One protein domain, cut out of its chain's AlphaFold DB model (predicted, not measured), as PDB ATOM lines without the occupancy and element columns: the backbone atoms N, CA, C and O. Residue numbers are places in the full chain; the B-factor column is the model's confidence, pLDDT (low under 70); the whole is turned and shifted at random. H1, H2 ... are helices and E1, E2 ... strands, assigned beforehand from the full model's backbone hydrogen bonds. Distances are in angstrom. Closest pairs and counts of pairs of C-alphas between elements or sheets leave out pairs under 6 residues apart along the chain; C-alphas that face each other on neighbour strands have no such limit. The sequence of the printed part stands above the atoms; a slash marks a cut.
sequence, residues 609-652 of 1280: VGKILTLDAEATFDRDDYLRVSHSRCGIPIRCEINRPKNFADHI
ATOM      1  N   VAL A 609      17.531 -40.716 -17.311       81.44
ATOM      2  CA  VAL A 609      17.513 -39.886 -18.530       81.44
ATOM      3  C   VAL A 609      18.936 -39.544 -18.978       81.44
ATOM      4  O   VAL A 609      19.292 -39.822 -20.119       81.44
ATOM      5  N   GLY A 610      19.795 -39.066 -18.070       82.31
ATOM      6  CA  GLY A 610      21.195 -38.770 -18.391       82.31
ATOM      7  C   GLY A 610      21.969 -39.987 -18.914       82.31
ATOM      8  O   GLY A 610      22.717 -39.867 -19.875       82.31
ATOM      9  N   LYS A 611      21.730 -41.185 -18.356       84.81
ATOM     10  CA  LYS A 611      22.368 -42.440 -18.809       84.81
ATOM     11  C   LYS A 611      21.891 -42.929 -20.177       84.81
ATOM     12  O   LYS A 611      22.584 -43.726 -20.804       84.81
ATOM     13  N   ILE A 612      20.705 -42.510 -20.604       87.06
ATOM     14  CA  ILE A 612      20.183 -42.759 -21.948       87.06
ATOM     15  C   ILE A 612      20.800 -41.759 -22.933       87.06
ATOM     16  O   ILE A 612      21.321 -42.179 -23.960       87.06
ATOM     17  N   LEU A 613      20.841 -40.471 -22.575       84.56
ATOM     18  CA  LEU A 613      21.427 -39.417 -23.412       84.56
ATOM     19  C   LEU A 613      22.946 -39.587 -23.620       84.56
ATOM     20  O   LEU A 613      23.465 -39.228 -24.668       84.56
ATOM     21  N   THR A 614      23.664 -40.226 -22.687       85.44
ATOM     22  CA  THR A 614      25.069 -40.642 -22.897       85.44
ATOM     23  C   THR A 614      25.251 -41.842 -23.841       85.44
ATOM     24  O   THR A 614      26.386 -42.192 -24.148       85.44
ATOM     25  N   LEU A 615      24.172 -42.516 -24.256       82.88
ATOM     26  CA  LEU A 615      24.200 -43.620 -25.231       82.88
ATOM     27  C   LEU A 615      23.670 -43.189 -26.607       82.88
ATOM     28  O   LEU A 615      24.120 -43.712 -27.622       82.88
ATOM     29  N   ASP A 616      22.725 -42.249 -26.630       84.06
ATOM     30  CA  ASP A 616      22.159 -41.611 -27.818       84.06
ATOM     31  C   ASP A 616      21.679 -40.205 -27.422       84.06
ATOM     32  O   ASP A 616      20.688 -40.066 -26.705       84.06
ATOM     33  N   ALA A 617      22.405 -39.170 -27.850       84.56
ATOM     34  CA  ALA A 617      22.167 -37.788 -27.420       84.56
ATOM     35  C   ALA A 617      20.811 -37.225 -27.886       84.56
ATOM     36  O   ALA A 617      20.261 -36.346 -27.231       84.56
ATOM     37  N   GLU A 618      20.252 -37.775 -28.967       81.19
ATOM     38  CA  GLU A 618      18.973 -37.366 -29.563       81.19
ATOM     39  C   GLU A 618      17.833 -38.352 -29.219       81.19
ATOM     40  O   GLU A 618      16.800 -38.412 -29.893       81.19
ATOM     41  N   ALA A 619      18.015 -39.170 -28.174       84.00
ATOM     42  CA  ALA A 619      17.015 -40.127 -27.712       84.00
ATOM     43  C   ALA A 619      15.761 -39.416 -27.178       84.00
ATOM     44  O   ALA A 619      15.814 -38.655 -26.208       84.00
ATOM     45  N   THR A 620      14.600 -39.711 -27.765       82.50
ATOM     46  CA  THR A 620      13.326 -39.088 -27.367       82.50
ATOM     47  C   THR A 620      12.568 -39.956 -26.363       82.50
ATOM     48  O   THR A 620      12.514 -41.179 -26.483       82.50
ATOM     49  N   PHE A 621      11.971 -39.321 -25.354       85.38
ATOM     50  CA  PHE A 621      11.232 -39.989 -24.278       85.38
ATOM     51  C   PHE A 621       9.723 -39.786 -24.455       85.38
ATOM     52  O   PHE A 621       9.276 -38.686 -24.787       85.38
ATOM     53  N   ASP A 622       8.936 -40.830 -24.190       78.50
ATOM     54  CA  ASP A 622       7.471 -40.740 -24.119       78.50
ATOM     55  C   ASP A 622       7.067 -39.788 -22.967       78.50
ATOM     56  O   ASP A 622       7.672 -39.805 -21.886       78.50
ATOM     57  N   ARG A 623       6.071 -38.919 -23.203       65.69
ATOM     58  CA  ARG A 623       5.611 -37.928 -22.211       65.69
ATOM     59  C   ARG A 623       4.922 -38.593 -21.018       65.69
ATOM     60  O   ARG A 623       5.067 -38.092 -19.902       65.69
ATOM     61  N   ASP A 624       4.250 -39.722 -21.249       65.19
ATOM     62  CA  ASP A 624       3.414 -40.394 -20.249       65.19
ATOM     63  C   ASP A 624       4.133 -41.582 -19.570       65.19
ATOM     64  O   ASP A 624       3.817 -41.936 -18.434       65.19
ATOM     65  N   ASP A 625       5.152 -42.171 -20.214       77.00
ATOM     66  CA  ASP A 625       6.029 -43.202 -19.628       77.00
ATOM     67  C   ASP A 625       7.504 -42.969 -19.989       77.00
ATOM     68  O   ASP A 625       8.016 -43.518 -20.963       77.00
ATOM     69  N   TYR A 626       8.233 -42.232 -19.146       75.94
ATOM     70  CA  TYR A 626       9.660 -41.924 -19.348       75.94
ATOM     71  C   TYR A 626      10.600 -43.152 -19.415       75.94
ATOM     72  O   TYR A 626      11.801 -42.985 -19.634       75.94
ATOM     73  N   LEU A 627      10.102 -44.379 -19.202       82.31
ATOM     74  CA  LEU A 627      10.855 -45.619 -19.421       82.31
ATOM     75  C   LEU A 627      10.734 -46.149 -20.856       82.31
ATOM     76  O   LEU A 627      11.433 -47.105 -21.203       82.31
ATOM     77  N   ARG A 628       9.883 -45.553 -21.696       85.00
ATOM     78  CA  ARG A 628       9.899 -45.724 -23.151       85.00
ATOM     79  C   ARG A 628      10.816 -44.677 -23.772       85.00
ATOM     80  O   ARG A 628      10.577 -43.476 -23.652       85.00
ATOM     81  N   VAL A 629      11.848 -45.166 -24.448       87.00
ATOM     82  CA  VAL A 629      12.869 -44.353 -25.106       87.00
ATOM     83  C   VAL A 629      12.946 -44.753 -26.573       87.00
ATOM     84  O   VAL A 629      13.207 -45.916 -26.877       87.00
ATOM     85  N   SER A 630      12.741 -43.805 -27.480       85.56
ATOM     86  CA  SER A 630      12.916 -44.009 -28.916       85.56
ATOM     87  C   SER A 630      14.339 -43.647 -29.330       85.56
ATOM     88  O   SER A 630      14.773 -42.509 -29.158       85.56
ATOM     89  N   HIS A 631      15.056 -44.624 -29.890       87.31
ATOM     90  CA  HIS A 631      16.416 -44.454 -30.411       87.31
ATOM     91  C   HIS A 631      16.395 -43.595 -31.686       87.31
ATOM     92  O   HIS A 631      15.710 -43.937 -32.658       87.31
ATOM     93  N   SER A 632      17.155 -42.498 -31.690       81.31
ATOM     94  CA  SER A 632      17.143 -41.434 -32.706       81.31
ATOM     95  C   SER A 632      17.310 -41.946 -34.142       81.31
ATOM     96  O   SER A 632      16.650 -41.473 -35.070       81.31
ATOM     97  N   ARG A 633      18.148 -42.973 -34.330       74.56
ATOM     98  CA  ARG A 633      18.518 -43.502 -35.650       74.56
ATOM     99  C   ARG A 633      17.427 -44.339 -36.329       74.56
ATOM    100  O   ARG A 633      17.480 -44.501 -37.546       74.56
ATOM    101  N   CYS A 634      16.462 -44.882 -35.582       76.06
ATOM    102  CA  CYS A 634      15.408 -45.760 -36.122       76.06
ATOM    103  C   CYS A 634      13.975 -45.375 -35.718       76.06
ATOM    104  O   CYS A 634      13.031 -45.835 -36.360       76.06
ATOM    105  N   GLY A 635      13.798 -44.562 -34.670       73.00
ATOM    106  CA  GLY A 635      12.494 -44.155 -34.135       73.00
ATOM    107  C   GLY A 635      11.750 -45.229 -33.326       73.00
ATOM    108  O   GLY A 635      10.621 -44.987 -32.906       73.00
ATOM    109  N   ILE A 636      12.343 -46.406 -33.097       76.38
ATOM    110  CA  ILE A 636      11.671 -47.533 -32.427       76.38
ATOM    111  C   ILE A 636      11.623 -47.293 -30.904       76.38
ATOM    112  O   ILE A 636      12.690 -47.189 -30.291       76.38
ATOM    113  N   PRO A 637      10.431 -47.266 -30.267       78.62
ATOM    114  CA  PRO A 637      10.296 -47.074 -28.824       78.62
ATOM    115  C   PRO A 637      10.667 -48.345 -28.048       78.62
ATOM    116  O   PRO A 637      10.007 -49.381 -28.137       78.62
ATOM    117  N   ILE A 638      11.718 -48.255 -27.237       83.69
ATOM    118  CA  ILE A 638      12.287 -49.351 -26.447       83.69
ATOM    119  C   ILE A 638      11.937 -49.134 -24.974       83.69
ATOM    120  O   ILE A 638      12.278 -48.104 -24.390       83.69
ATOM    121  N   ARG A 639      11.277 -50.114 -24.337       84.31
ATOM    122  CA  ARG A 639      10.984 -50.040 -22.898       84.31
ATOM    123  C   ARG A 639      12.172 -50.528 -22.067       84.31
ATOM    124  O   ARG A 639      12.661 -51.652 -22.230       84.31
ATOM    125  N   CYS A 640      12.623 -49.666 -21.169       78.88
ATOM    126  CA  CYS A 640      13.803 -49.842 -20.335       78.88
ATOM    127  C   CYS A 640      13.441 -50.131 -18.874       78.88
ATOM    128  O   CYS A 640      12.310 -49.929 -18.435       78.88
ATOM    129  N   GLU A 641      14.427 -50.577 -18.094       75.75
ATOM    130  CA  GLU A 641      14.292 -50.701 -16.643       75.75
ATOM    131  C   GLU A 641      14.940 -49.507 -15.929       75.75
ATOM    132  O   GLU A 641      16.034 -49.068 -16.297       75.75
ATOM    133  N   ILE A 642      14.307 -49.028 -14.851       64.19
ATOM    134  CA  ILE A 642      14.863 -47.984 -13.977       64.19
ATOM    135  C   ILE A 642      16.302 -48.349 -13.571       64.19
ATOM    136  O   ILE A 642      16.573 -49.453 -13.095       64.19
ATOM    137  N   ASN A 643      17.222 -47.394 -13.746       61.00
ATOM    138  CA  ASN A 643      18.671 -47.506 -13.521       61.00
ATOM    139  C   ASN A 643      19.457 -48.489 -14.422       61.00
ATOM    140  O   ASN A 643      20.672 -48.595 -14.239       61.00
ATOM    141  N   ARG A 644      18.836 -49.183 -15.390       70.31
ATOM    142  CA  ARG A 644      19.528 -50.126 -16.295       70.31
ATOM    143  C   ARG A 644      19.090 -49.948 -17.759       70.31
ATOM    144  O   ARG A 644      18.198 -50.666 -18.213       70.31
ATOM    145  N   PRO A 645      19.769 -49.092 -18.549       73.75
ATOM    146  CA  PRO A 645      19.487 -48.905 -19.977       73.75
ATOM    147  C   PRO A 645      19.983 -50.077 -20.852       73.75
ATOM    148  O   PRO A 645      20.295 -49.881 -22.023       73.75
ATOM    149  N   LYS A 646      20.082 -51.307 -20.311       79.88
ATOM    150  CA  LYS A 646      20.677 -52.441 -21.035       79.88
ATOM    151  C   LYS A 646      19.931 -52.709 -22.340       79.88
ATOM    152  O   LYS A 646      20.572 -52.730 -23.375       79.88
ATOM    153  N   ASN A 647      18.599 -52.798 -22.310       79.94
ATOM    154  CA  ASN A 647      17.767 -53.007 -23.504       79.94
ATOM    155  C   ASN A 647      18.003 -51.951 -24.603       79.94
ATOM    156  O   ASN A 647      17.855 -52.258 -25.781       79.94
ATOM    157  N   PHE A 648      18.363 -50.723 -24.220       84.81
ATOM    158  CA  PHE A 648      18.636 -49.621 -25.140       84.81
ATOM    159  C   PHE A 648      20.035 -49.745 -25.758       84.81
ATOM    160  O   PHE A 648      20.167 -49.705 -26.975       84.81
ATOM    161  N   ALA A 649      21.064 -50.030 -24.951       81.75
ATOM    162  CA  ALA A 649      22.411 -50.331 -25.450       81.75
ATOM    163  C   ALA A 649      22.438 -51.594 -26.341       81.75
ATOM    164  O   ALA A 649      22.984 -51.569 -27.443       81.75
ATOM    165  N   ASP A 650      21.772 -52.670 -25.906       82.12
ATOM    166  CA  ASP A 650      21.549 -53.909 -26.664       82.12
ATOM    167  C   ASP A 650      20.762 -53.670 -27.970       82.12
ATOM    168  O   ASP A 650      20.911 -54.443 -28.921       82.12
ATOM    169  N   HIS A 651      19.924 -52.626 -28.040       82.56
ATOM    170  CA  HIS A 651      19.281 -52.202 -29.283       82.56
ATOM    171  C   HIS A 651      20.259 -51.434 -30.175       82.56
ATOM    172  O   HIS A 651      20.430 -51.822 -31.327       82.56
ATOM    173  N   ILE A 652      20.920 -50.386 -29.664       82.62
ATOM    174  CA  ILE A 652      21.868 -49.545 -30.421       82.62
ATOM    175  C   ILE A 652      22.932 -50.417 -31.103       82.62
ATOM    176  O   ILE A 652      23.122 -50.314 -32.313       82.62
TER     177      ILE A 652
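Overview. This is residues 609 to 652 of the 1280 residues of an uncharacterized protein of Peniophora sp. CBMAI 1063 (UniProt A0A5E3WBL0). A small, short hairpin, E1 and E2, has helix H2 packed mainly on E2, while the long stretch 614 to 627 leads from helix H1 past E1, with residues 620 to 621 pairing antiparallel with residues 629 to 630 of E1. The 44 printed residues run H1, E1, E2, H2, in a mixed class with under half of the residues in named elements. The whole is compact and rounded, radius of gyration of the C-alphas 8.9 A, spans 21 by 19 by 15 A.

Arrangement. E1, residues 628 to 630, and E2, residues 637 to 639, form an antiparallel hairpin at 146 degrees; N 638 and O 629 are 2.8 A apart, within hydrogen-bond range. H2, residues 646 to 652, comes closest to E2 at the C-alphas of Phe 648 and Ile 638, 6.5 A. H1, residues 609 to 613, is close to H2 but not clearly touching: the closest C-alphas, of Ile 612 and Phe 648, are 7.7 A apart. H1 and E2 are apart. In H1 and H2 every O i to N i+4 pair is within hydrogen-bond range.

Along the chain. H1 is 6.3 A long from C-alpha 609 at (17.513, -39.886, -18.530), E1 and E2 6.7 A each, and H2 9.9 A to C-alpha 652 at (21.868, -49.545, -30.421).

Size, cuts and confidence. The farthest C-alphas, of Asp 624 and Asp 650, are 23.5 A apart. The printed part has no cut; the link H1 to E1 is long. Residues 623 to 624 and 642 to 643 have pLDDT under 70.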